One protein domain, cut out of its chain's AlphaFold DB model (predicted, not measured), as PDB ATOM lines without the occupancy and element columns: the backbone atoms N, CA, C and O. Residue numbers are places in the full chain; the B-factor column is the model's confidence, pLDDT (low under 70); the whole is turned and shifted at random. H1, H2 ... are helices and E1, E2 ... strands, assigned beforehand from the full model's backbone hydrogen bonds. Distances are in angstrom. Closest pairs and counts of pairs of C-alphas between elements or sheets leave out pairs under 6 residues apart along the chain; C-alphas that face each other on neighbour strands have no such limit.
ATOM      1  N   VAL A   2      35.941 -39.213  42.591       40.84
ATOM      2  CA  VAL A   2      36.290 -40.622  42.352       40.84
ATOM      3  C   VAL A   2      35.600 -41.025  41.056       40.84
ATOM      4  O   VAL A   2      34.374 -41.025  40.991       40.84
ATOM      5  N   VAL A   3      36.389 -41.303  40.017       41.38
ATOM      6  CA  VAL A   3      35.889 -41.848  38.750       41.38
ATOM      7  C   VAL A   3      36.030 -43.359  38.819       41.38
ATOM      8  O   VAL A   3      37.142 -43.890  38.822       41.38
ATOM      9  N   ALA A   4      34.906 -44.051  38.919       46.59
ATOM     10  CA  ALA A   4      34.847 -45.493  38.821       46.59
ATOM     11  C   ALA A   4      34.695 -45.870  37.340       46.59
ATOM     12  O   ALA A   4      33.593 -45.823  36.803       46.59
ATOM     13  N   SER A   5      35.801 -46.219  36.676       34.69
ATOM     14  CA  SER A   5      35.774 -46.789  35.324       34.69
ATOM     15  C   SER A   5      35.729 -48.316  35.382       34.69
ATOM     16  O   SER A   5      36.412 -48.946  36.204       34.69
ATOM     17  N   GLY A   6      34.930 -48.924  34.498       34.06
ATOM     18  CA  GLY A   6      34.663 -50.369  34.459       34.06
ATOM     19  C   GLY A   6      35.898 -51.279  34.337       34.06
ATOM     20  O   GLY A   6      35.800 -52.481  34.582       34.06
ATOM     21  N   ALA A   7      37.077 -50.729  34.022       29.98
ATOM     22  CA  ALA A   7      38.319 -51.489  33.904       29.98
ATOM     23  C   ALA A   7      39.201 -51.503  35.172       29.98
ATOM     24  O   ALA A   7      39.986 -52.440  35.316       29.98
ATOM     25  N   TRP A   8      39.094 -50.536  36.100       29.42
ATOM     26  CA  TRP A   8      40.111 -50.384  37.163       29.42
ATOM     27  C   TRP A   8      39.609 -50.208  38.606       29.42
ATOM     28  O   TRP A   8      40.414 -50.382  39.519       29.42
ATOM     29  N   ALA A   9      38.318 -49.945  38.872       39.72
ATOM     30  CA  ALA A   9      37.902 -49.550  40.232       39.72
ATOM     31  C   ALA A   9      36.784 -50.360  40.921       39.72
ATOM     32  O   ALA A   9      36.624 -50.203  42.128       39.72
ATOM     33  N   VAL A  10      36.027 -51.232  40.244       45.69
ATOM     34  CA  VAL A  10      34.683 -51.604  40.765       45.69
ATOM     35  C   VAL A  10      34.514 -53.061  41.208       45.69
ATOM     36  O   VAL A  10      33.560 -53.390  41.900       45.69
ATOM     37  N   LYS A  11      35.468 -53.953  40.932       39.06
ATOM     38  CA  LYS A  11      35.325 -55.385  41.276       39.06
ATOM     39  C   LYS A  11      35.672 -55.757  42.727       39.06
ATOM     40  O   LYS A  11      35.913 -56.931  42.990       39.06
ATOM     41  N   ARG A  12      35.808 -54.791  43.645       43.41
ATOM     42  CA  ARG A  12      36.177 -55.070  45.048       43.41
ATOM     43  C   ARG A  12      35.473 -54.138  46.034       43.41
ATOM     44  O   ARG A  12      35.666 -52.924  45.977       43.41
ATOM     45  N   GLN A  13      34.800 -54.728  47.020       48.25
ATOM     46  CA  GLN A  13      34.155 -54.089  48.182       48.25
ATOM     47  C   GLN A  13      35.006 -53.004  48.869       48.25
ATOM     48  O   GLN A  13      34.493 -51.964  49.290       48.25
ATOM     49  N   LYS A  14      36.329 -53.205  48.955       49.56
ATOM     50  CA  LYS A  14      37.255 -52.251  49.597       49.56
ATOM     51  C   LYS A  14      37.282 -50.867  48.947       49.56
ATOM     52  O   LYS A  14      37.571 -49.908  49.644       49.56
ATOM     53  N   ASN A  15      36.971 -50.744  47.656       54.56
ATOM     54  CA  ASN A  15      37.040 -49.453  46.964       54.56
ATOM     55  C   ASN A  15      35.827 -48.556  47.239       54.56
ATOM     56  O   ASN A  15      35.914 -47.345  47.042       54.56
ATOM     57  N   TYR A  16      34.721 -49.142  47.706       54.88
ATOM     58  CA  TYR A  16      33.534 -48.397  48.113       54.88
ATOM     59  C   TYR A  16      33.583 -47.997  49.581       54.88
ATOM     60  O   TYR A  16      32.934 -47.031  49.949       54.88
ATOM     61  N   ARG A  17      34.305 -48.718  50.441       52.38
ATOM     62  CA  ARG A  17      34.405 -48.390  51.870       52.38
ATOM     63  C   ARG A  17      35.517 -47.349  52.090       52.38
ATOM     64  O   ARG A  17      36.475 -47.312  51.332       52.38
ATOM     65  N   GLU A  18      35.365 -46.520  53.132       58.94
ATOM     66  CA  GLU A  18      36.391 -45.598  53.682       58.94
ATOM     67  C   GLU A  18      36.487 -44.166  53.107       58.94
ATOM     68  O   GLU A  18      37.212 -43.350  53.671       58.94
ATOM     69  N   LYS A  19      35.749 -43.792  52.050       63.91
ATOM     70  CA  LYS A  19      35.850 -42.437  51.461       63.91
ATOM     71  C   LYS A  19      34.523 -41.683  51.466       63.91
ATOM     72  O   LYS A  19      33.556 -42.165  50.886       63.91
ATOM     73  N   SER A  20      34.516 -40.490  52.058       70.81
ATOM     74  CA  SER A  20      33.493 -39.461  51.827       70.81
ATOM     75  C   SER A  20      33.997 -38.516  50.741       70.81
ATOM     76  O   SER A  20      35.153 -38.091  50.786       70.81
ATOM     77  N   VAL A  21      33.173 -38.236  49.737       80.56
ATOM     78  CA  VAL A  21      33.555 -37.447  48.557       80.56
ATOM     79  C   VAL A  21      32.421 -36.512  48.160       80.56
ATOM     80  O   VAL A  21      31.274 -36.797  48.459       80.56
ATOM     81  N   ASP A  22      32.719 -35.427  47.447       80.62
ATOM     82  CA  ASP A  22      31.669 -34.518  46.956       80.62
ATOM     83  C   ASP A  22      31.035 -34.981  45.636       80.62
ATOM     84  O   ASP A  22      29.883 -34.683  45.337       80.62
ATOM     85  N   VAL A  23      31.794 -35.735  44.829       84.62
ATOM     86  CA  VAL A  23      31.383 -36.152  43.480       84.62
ATOM     87  C   VAL A  23      31.739 -37.612  43.215       84.62
ATOM     88  O   VAL A  23      32.916 -37.993  43.322       84.62
ATOM     89  N   ALA A  24      30.740 -38.386  42.789       86.56
ATOM     90  CA  ALA A  24      30.856 -39.764  42.323       86.56
ATOM     91  C   ALA A  24      30.606 -39.848  40.807       86.56
ATOM     92  O   ALA A  24      29.620 -39.314  40.302       86.56
ATOM     93  N   GLY A  25      31.510 -40.507  40.078       88.19
ATOM     94  CA  GLY A  25      31.385 -40.747  38.638       88.19
ATOM     95  C   GLY A  25      31.379 -42.240  38.313       88.19
ATOM     96  O   GLY A  25      32.269 -42.959  38.767       88.19
ATOM     97  N   TYR A  26      30.417 -42.684  37.508       87.88
ATOM     98  CA  TYR A  26      30.260 -44.058  37.032       87.88
ATOM     99  C   TYR A  26      30.422 -44.071  35.517       87.88
ATOM    100  O   TYR A  26      29.573 -43.538  34.804       87.88
ATOM    101  N   ASP A  27      31.503 -44.678  35.044       88.56
ATOM    102  CA  ASP A  27      31.802 -44.801  33.622       88.56
ATOM    103  C   ASP A  27      31.639 -46.253  33.164       88.56
ATOM    104  O   ASP A  27      32.122 -47.184  33.812       88.56
ATOM    105  N   GLU A  28      30.935 -46.434  32.051       86.69
ATOM    106  CA  GLU A  28      30.420 -47.708  31.548       86.69
ATOM    107  C   GLU A  28      29.496 -48.457  32.521       86.69
ATOM    108  O   GLU A  28      29.590 -49.674  32.703       86.69
ATOM    109  N   LEU A  29      28.552 -47.730  33.128       84.75
ATOM    110  CA  LEU A  29      27.597 -48.266  34.104       84.75
ATOM    111  C   LEU A  29      26.834 -49.518  33.620       84.75
ATOM    112  O   LEU A  29      26.565 -50.414  34.416       84.75
ATOM    113  N   ALA A  30      26.518 -49.646  32.328       81.69
ATOM    114  CA  ALA A  30      25.850 -50.834  31.786       81.69
ATOM    115  C   ALA A  30      26.723 -52.105  31.823       81.69
ATOM    116  O   ALA A  30      26.248 -53.205  31.536       81.69
ATOM    117  N   ALA A  31      28.022 -51.989  32.103       75.94
ATOM    118  CA  ALA A  31      28.934 -53.111  32.309       75.94
ATOM    119  C   ALA A  31      29.120 -53.495  33.780       75.94
ATOM    120  O   ALA A  31      29.844 -54.450  34.053       75.94
ATOM    121  N   PHE A  32      28.492 -52.772  34.708       73.50
ATOM    122  CA  PHE A  32      28.622 -53.047  36.130       73.50
ATOM    123  C   PHE A  32      27.723 -54.218  36.511       73.50
ATOM    124  O   PHE A  32      26.634 -54.388  35.960       73.50
ATOM    125  N   ASP A  33      28.175 -54.998  37.490       66.19
ATOM    126  CA  ASP A  33      27.331 -56.008  38.112       66.19
ATOM    127  C   ASP A  33      26.142 -55.324  38.809       66.19
ATOM    128  O   ASP A  33      26.269 -54.232  39.371       66.19
ATOM    129  N   GLU A  34      24.963 -55.952  38.767       63.09
ATOM    130  CA  GLU A  34      23.759 -55.401  39.409       63.09
ATOM    131  C   GLU A  34      23.880 -55.272  40.926       63.09
ATOM    132  O   GLU A  34      23.255 -54.402  41.536       63.09
ATOM    133  N   ASP A  35      24.713 -56.130  41.500       61.62
ATOM    134  CA  ASP A  35      24.919 -56.298  42.923       61.62
ATOM    135  C   ASP A  35      26.406 -56.552  43.175       61.62
ATOM    136  O   ASP A  35      26.978 -57.530  42.676       61.62
ATOM    137  N   ILE A  36      27.039 -55.649  43.923       64.69
ATOM    138  CA  ILE A  36      28.447 -55.770  44.292       64.69
ATOM    139  C   ILE A  36      28.540 -56.661  45.530       64.69
ATOM    140  O   ILE A  36      28.199 -56.234  46.628       64.69
ATOM    141  N   GLU A  37      29.049 -57.884  45.363       57.12
ATOM    142  CA  GLU A  37      29.364 -58.802  46.474       57.12
ATOM    143  C   GLU A  37      28.196 -59.037  47.470       57.12
ATOM    144  O   GLU A  37      28.445 -59.317  48.639       57.12
ATOM    145  N   GLN A  38      26.934 -58.980  47.016       60.53
ATOM    146  CA  GLN A  38      25.714 -59.124  47.838       60.53
ATOM    147  C   GLN A  38      25.411 -57.940  48.779       60.53
ATOM    148  O   GLN A  38      24.597 -58.071  49.694       60.53
ATOM    149  N   GLU A  39      26.038 -56.777  48.578       56.91
ATOM    150  CA  GLU A  39      25.777 -55.559  49.363       56.91
ATOM    151  C   GLU A  39      24.752 -54.613  48.722       56.91
ATOM    152  O   GLU A  39      24.293 -53.671  49.376       56.91
ATOM    153  N   GLY A  40      24.373 -54.850  47.465       62.47
ATOM    154  CA  GLY A  40      23.379 -54.065  46.744       62.47
ATOM    155  C   GLY A  40      23.933 -53.274  45.559       62.47
ATOM    156  O   GLY A  40      25.032 -53.510  45.054       62.47
ATOM    157  N   SER A  41      23.112 -52.334  45.076       72.94
ATOM    158  CA  SER A  41      23.343 -51.649  43.802       72.94
ATOM    159  C   SER A  41      24.618 -50.792  43.816       72.94
ATOM    160  O   SER A  41      24.790 -49.982  44.736       72.94
ATOM    161  N   PRO A  42      25.465 -50.866  42.769       74.19
ATOM    162  CA  PRO A  42      26.683 -50.060  42.654       74.19
ATOM    163  C   PRO A  42      26.422 -48.551  42.752       74.19
ATOM    164  O   PRO A  42      27.213 -47.823  43.355       74.19
ATOM    165  N   THR A  43      25.310 -48.080  42.174       80.19
ATOM    166  CA  THR A  43      24.904 -46.669  42.220       80.19
ATOM    167  C   THR A  43      24.609 -46.241  43.651       80.19
ATOM    168  O   THR A  43      25.304 -45.379  44.169       80.19
ATOM    169  N   PHE A  44      23.707 -46.938  44.346       79.56
ATOM    170  CA  PHE A  44      23.357 -46.652  45.741       79.56
ATOM    171  C   PHE A  44      24.560 -46.707  46.690       79.56
ATOM    172  O   PHE A  44      24.709 -45.844  47.551       79.56
ATOM    173  N   LEU A  45      25.439 -47.704  46.546       80.00
ATOM    174  CA  LEU A  45      26.624 -47.825  47.400       80.00
ATOM    175  C   LEU A  45      27.623 -46.681  47.193       80.00
ATOM    176  O   LEU A  45      28.273 -46.263  48.152       80.00
ATOM    177  N   GLY A  46      27.764 -46.191  45.959       80.12
ATOM    178  CA  GLY A  46      28.606 -45.030  45.672       80.12
ATOM    179  C   GLY A  46      27.939 -43.702  46.047       80.12
ATOM    180  O   GLY A  46      28.614 -42.841  46.603       80.12
ATOM    181  N   ASP A  47      26.623 -43.563  45.870       83.38
ATOM    182  CA  ASP A  47      25.874 -42.354  46.234       83.38
ATOM    183  C   ASP A  47      25.816 -42.165  47.766       83.38
ATOM    184  O   ASP A  47      25.880 -41.047  48.270       83.38
ATOM    185  N   LYS A  48      25.875 -43.248  48.553       82.62
ATOM    186  CA  LYS A  48      26.098 -43.152  50.011       82.62
ATOM    187  C   LYS A  48      27.402 -42.445  50.398       82.62
ATOM    188  O   LYS A  48      27.579 -42.054  51.548       82.62
ATOM    189  N   ARG A  49      28.359 -42.304  49.475       81.19
ATOM    190  CA  ARG A  49      29.646 -41.632  49.732       81.19
ATOM    191  C   ARG A  49      29.587 -40.127  49.551       81.19
ATOM    192  O   ARG A  49      30.502 -39.455  50.023       81.19
ATOM    193  N   ILE A  50      28.523 -39.624  48.927       83.31
ATOM    194  CA  ILE A  50      28.291 -38.192  48.738       83.31
ATOM    195  C   ILE A  50      27.301 -37.606  49.755       83.31
ATOM    196  O   ILE A  50      27.188 -36.392  49.830       83.31
ATOM    197  N   GLU A  51      26.659 -38.420  50.608       83.38
ATOM    198  CA  GLU A  51      25.687 -37.960  51.625       83.38
ATOM    199  C   GLU A  51      26.235 -36.889  52.584       83.38
ATOM    200  O   GLU A  51      25.495 -36.020  53.033       83.38
ATOM    201  N   GLY A  52      27.530 -36.945  52.911       79.81
ATOM    202  CA  GLY A  52      28.177 -35.960  53.783       79.81
ATOM    203  C   GLY A  52      28.619 -34.675  53.073       79.81
ATOM    204  O   GLY A  52      29.186 -33.801  53.727       79.81
ATOM    205  N   SER A  53      28.430 -34.577  51.756       84.00
ATOM    206  CA  SER A  53      28.821 -33.408  50.969       84.00
ATOM    207  C   SER A  53      27.799 -32.285  51.099       84.00
ATOM    208  O   SER A  53      26.595 -32.521  51.155       84.00
ATOM    209  N   VAL A  54      28.284 -31.044  51.076       86.88
ATOM    210  CA  VAL A  54      27.427 -29.851  50.999       86.88
ATOM    211  C   VAL A  54      26.779 -29.727  49.613       86.88
ATOM    212  O   VAL A  54      25.672 -29.211  49.506       86.88
ATOM    213  N   TRP A  55      27.445 -30.223  48.561       84.69
ATOM    214  CA  TRP A  55      26.998 -30.137  47.164       84.69
ATOM    215  C   TRP A  55      27.210 -31.478  46.441       84.69
ATOM    216  O   TRP A  55      28.097 -31.588  45.587       84.69
ATOM    217  N   PRO A  56      26.440 -32.522  46.799       88.81
ATOM    218  CA  PRO A  56      26.631 -33.863  46.264       88.81
ATOM    219  C   PRO A  56      26.347 -33.918  44.760       88.81
ATOM    220  O   PRO A  56      25.317 -33.433  44.294       88.81
ATOM    221  N   LYS A  57      27.227 -34.567  43.987       88.81
ATOM    222  CA  LYS A  57      26.999 -34.809  42.552       88.81
ATOM    223  C   LYS A  57      27.269 -36.260  42.156       88.81
ATOM    224  O   LYS A  57      28.362 -36.781  42.376       88.81
ATOM    225  N   SER A  58      26.287 -36.889  41.511       91.31
ATOM    226  CA  SER A  58      26.389 -38.234  40.930       91.31
ATOM    227  C   SER A  58      26.331 -38.132  39.404       91.31
ATOM    228  O   SER A  58      25.391 -37.564  38.854       91.31
ATOM    229  N   ILE A  59      27.355 -38.631  38.710       92.56
ATOM    230  CA  ILE A  59      27.468 -38.583  37.244       92.56
ATOM    231  C   ILE A  59      27.538 -40.011  36.722       92.56
ATOM    232  O   ILE A  59      28.443 -40.757  37.084       92.56
ATOM    233  N   ARG A  60      26.600 -40.395  35.858       92.94
ATOM    234  CA  ARG A  60      26.458 -41.766  35.357       92.94
ATOM    235  C   ARG A  60      26.506 -41.748  33.827       92.94
ATOM    236  O   ARG A  60      25.682 -41.084  33.210       92.94
ATOM    237  N   GLY A  61      27.455 -42.462  33.223       92.50
ATOM    238  CA  GLY A  61      27.626 -42.549  31.770       92.50
ATOM    239  C   GLY A  61      27.836 -43.990  31.302       92.50
ATOM    240  O   GLY A  61      28.521 -44.771  31.961       92.50
ATOM    241  N   SER A  62      27.207 -44.371  30.188       91.94
ATOM    242  CA  SER A  62      27.434 -45.658  29.516       91.94
ATOM    243  C   SER A  62      26.723 -45.702  28.168       91.94
ATOM    244  O   SER A  62      25.724 -45.010  27.968       91.94
ATOM    245  N   THR A  63      27.169 -46.597  27.288       89.69
ATOM    246  CA  THR A  63      26.330 -47.067  26.178       89.69
ATOM    247  C   THR A  63      25.270 -48.054  26.698       89.69
ATOM    248  O   THR A  63      25.599 -48.945  27.492       89.69
ATOM    249  N   PRO A  64      23.985 -47.929  26.315       89.69
ATOM    250  CA  PRO A  64      22.963 -48.875  26.757       89.69
ATOM    251  C   PRO A  64      23.208 -50.294  26.232       89.69
ATOM    252  O   PRO A  64      23.902 -50.498  25.242       89.69
ATOM    253  N   LYS A  65      22.623 -51.294  26.901       84.44
ATOM    254  CA  LYS A  65      22.708 -52.716  26.524       84.44
ATOM    255  C   LYS A  65      21.315 -53.314  26.330       84.44
ATOM    256  O   LYS A  65      20.538 -52.806  25.531       84.44
ATOM    257  N   VAL A  66      20.991 -54.408  27.012       77.50
ATOM    258  CA  VAL A  66      19.716 -55.117  26.855       77.50
ATOM    259  C   VAL A  66      18.644 -54.443  27.705       77.50
ATOM    260  O   VAL A  66      18.850 -54.250  28.902       77.50
ATOM    261  N   ARG A  67      17.505 -54.111  27.094       74.81
ATOM    262  CA  ARG A  67      16.348 -53.519  27.777       74.81
ATOM    263  C   ARG A  67      15.927 -54.363  28.988       74.81
ATOM    264  O   ARG A  67      15.992 -55.590  28.957       74.81
ATOM    265  N   GLY A  68      15.537 -53.710  30.077       68.25
ATOM    266  CA  GLY A  68      15.040 -54.336  31.306       68.25
ATOM    267  C   GLY A  68      16.114 -54.883  32.256       68.25
ATOM    268  O   GLY A  68      15.818 -55.089  33.428       68.25
ATOM    269  N   THR A  69      17.351 -55.077  31.789       68.62
ATOM    270  CA  THR A  69      18.515 -55.482  32.619       68.62
ATOM    271  C   THR A  69      19.645 -54.450  32.575       68.62
ATOM    272  O   THR A  69      20.719 -54.629  33.149       68.62
ATOM    273  N   CYS A  70      19.442 -53.349  31.851       76.06
ATOM    274  CA  CYS A  70      20.471 -52.355  31.633       76.06
ATOM    275  C   CYS A  70      20.511 -51.339  32.782       76.06
ATOM    276  O   CYS A  70      19.572 -50.582  33.014       76.06
ATOM    277  N   GLN A  71      21.650 -51.269  33.469       78.50
ATOM    278  CA  GLN A  71      21.828 -50.375  34.613       78.50
ATOM    279  C   GLN A  71      21.728 -48.886  34.260       78.50
ATOM    280  O   GLN A  71      21.158 -48.116  35.033       78.50
ATOM    281  N   ILE A  72      22.250 -48.472  33.097       89.38
ATOM    282  CA  ILE A  72      22.129 -47.075  32.656       89.38
ATOM    283  C   ILE A  72      20.688 -46.730  32.265       89.38
ATOM    284  O   ILE A  72      20.246 -45.624  32.543       89.38
ATOM    285  N   GLU A  73      19.927 -47.678  31.706       86.00
ATOM    286  CA  GLU A  73      18.497 -47.494  31.422       86.00
ATOM    287  C   GLU A  73      17.706 -47.291  32.717       86.00
ATOM    288  O   GLU A  73      16.915 -46.355  32.818       86.00
ATOM    289  N   ARG A  74      17.973 -48.113  33.740       82.81
ATOM    290  CA  ARG A  74      17.361 -47.950  35.062       82.81
ATOM    291  C   ARG A  74      17.690 -46.582  35.663       82.81
ATOM    292  O   ARG A  74      16.772 -45.853  36.023       82.81
ATOM    293  N   ALA A  75      18.968 -46.204  35.694       87.50
ATOM    294  CA  ALA A  75      19.403 -44.896  36.189       87.50
ATOM    295  C   ALA A  75      18.772 -43.728  35.411       87.50
ATOM    296  O   ALA A  75      18.387 -42.732  36.011       87.50
ATOM    297  N   ALA A  76      18.635 -43.860  34.090       90.44
ATOM    298  CA  ALA A  76      17.965 -42.874  33.251       90.44
ATOM    299  C   ALA A  76      16.467 -42.751  33.574       90.44
ATOM    300  O   ALA A  76      15.910 -41.656  33.575       90.44
ATOM    301  N   SER A  77      15.807 -43.876  33.869       87.69
ATOM    302  CA  SER A  77      14.378 -43.909  34.201       87.69
ATOM    303  C   SER A  77      14.045 -43.311  35.572       87.69
ATOM    304  O   SER A  77      12.926 -42.839  35.760       87.69
ATOM    305  N   GLU A  78      15.012 -43.284  36.500       87.38
ATOM    306  CA  GLU A  78      14.884 -42.616  37.806       87.38
ATOM    307  C   GLU A  78      14.770 -41.088  37.660       87.38
ATOM    308  O   GLU A  78      14.215 -40.425  38.533       87.38
ATOM    309  N   SER A  79      15.267 -40.517  36.554       87.44
ATOM    310  CA  SER A  79      15.125 -39.092  36.265       87.44
ATOM    311  C   SER A  79      13.774 -38.777  35.613       87.44
ATOM    312  O   SER A  79      13.338 -39.399  34.633       87.44
TER     313      SER A  79
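What this domain is: This is residues 2 to 79 of the 434 residues of the protein "Phage terminase large subunit" of Escherichia coli (UniProt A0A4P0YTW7). With little regular structure, this is a small parallel sheet, E1 E2 E3, with H1 over one face, H2 grazing it, and long loops. The 78 printed residues hold two named helices and three named strands, in chain order E1 E2 H1 E3 H2; the class is mixed, with 27 residues in named elements, under half. The whole is compact, with a radius of gyration of the C-alphas of 12.0 A, spanning 34 by 26 by 20 A.

Where its parts are: E2 is residues 23 to 27, 13.1 A; E3, 57 to 61, 13.3 A; E1, 2 to 5, 9.4 A, from C-alpha 2 at (36.290, -40.622, 42.352). H1 is residues 42 to 47, 8.5 A; H2, 71 to 77, 9.9 A, to C-alpha 77 at (14.378, -43.909, 34.201).

How they stand to each other: Inner strand E2 is parallel to E1 (N 4 and O 25, 2.9 A, within hydrogen-bond range) and E3 (N 26 and O 59, 2.8 A). H1 is on the sheet, height 9.1 A, along E2 at 4 degrees on the local plane; its closest C-alphas to E2 are Gly 46 and Ala 24, 6.6 A. E2, H1, E3 form a strand-helix-strand unit, parallel neighbours with a helix between, its crossover right-handed. H2 only grazes the sheet; Ile 72 and Gly 61 of E3 are the closest C-alphas, 7.2 A. In H1 and H2 every O i to N i+4 pair is within hydrogen-bond range.

The domain as a whole: The printed part has no cut; the farthest C-alphas, Val 54 and Val 66, are 35.8 A apart. The links E1 to E2 and E2 to H1 are long. Residues 2 to 19, 33 to 40 and 68 to 69 have pLDDT under 70.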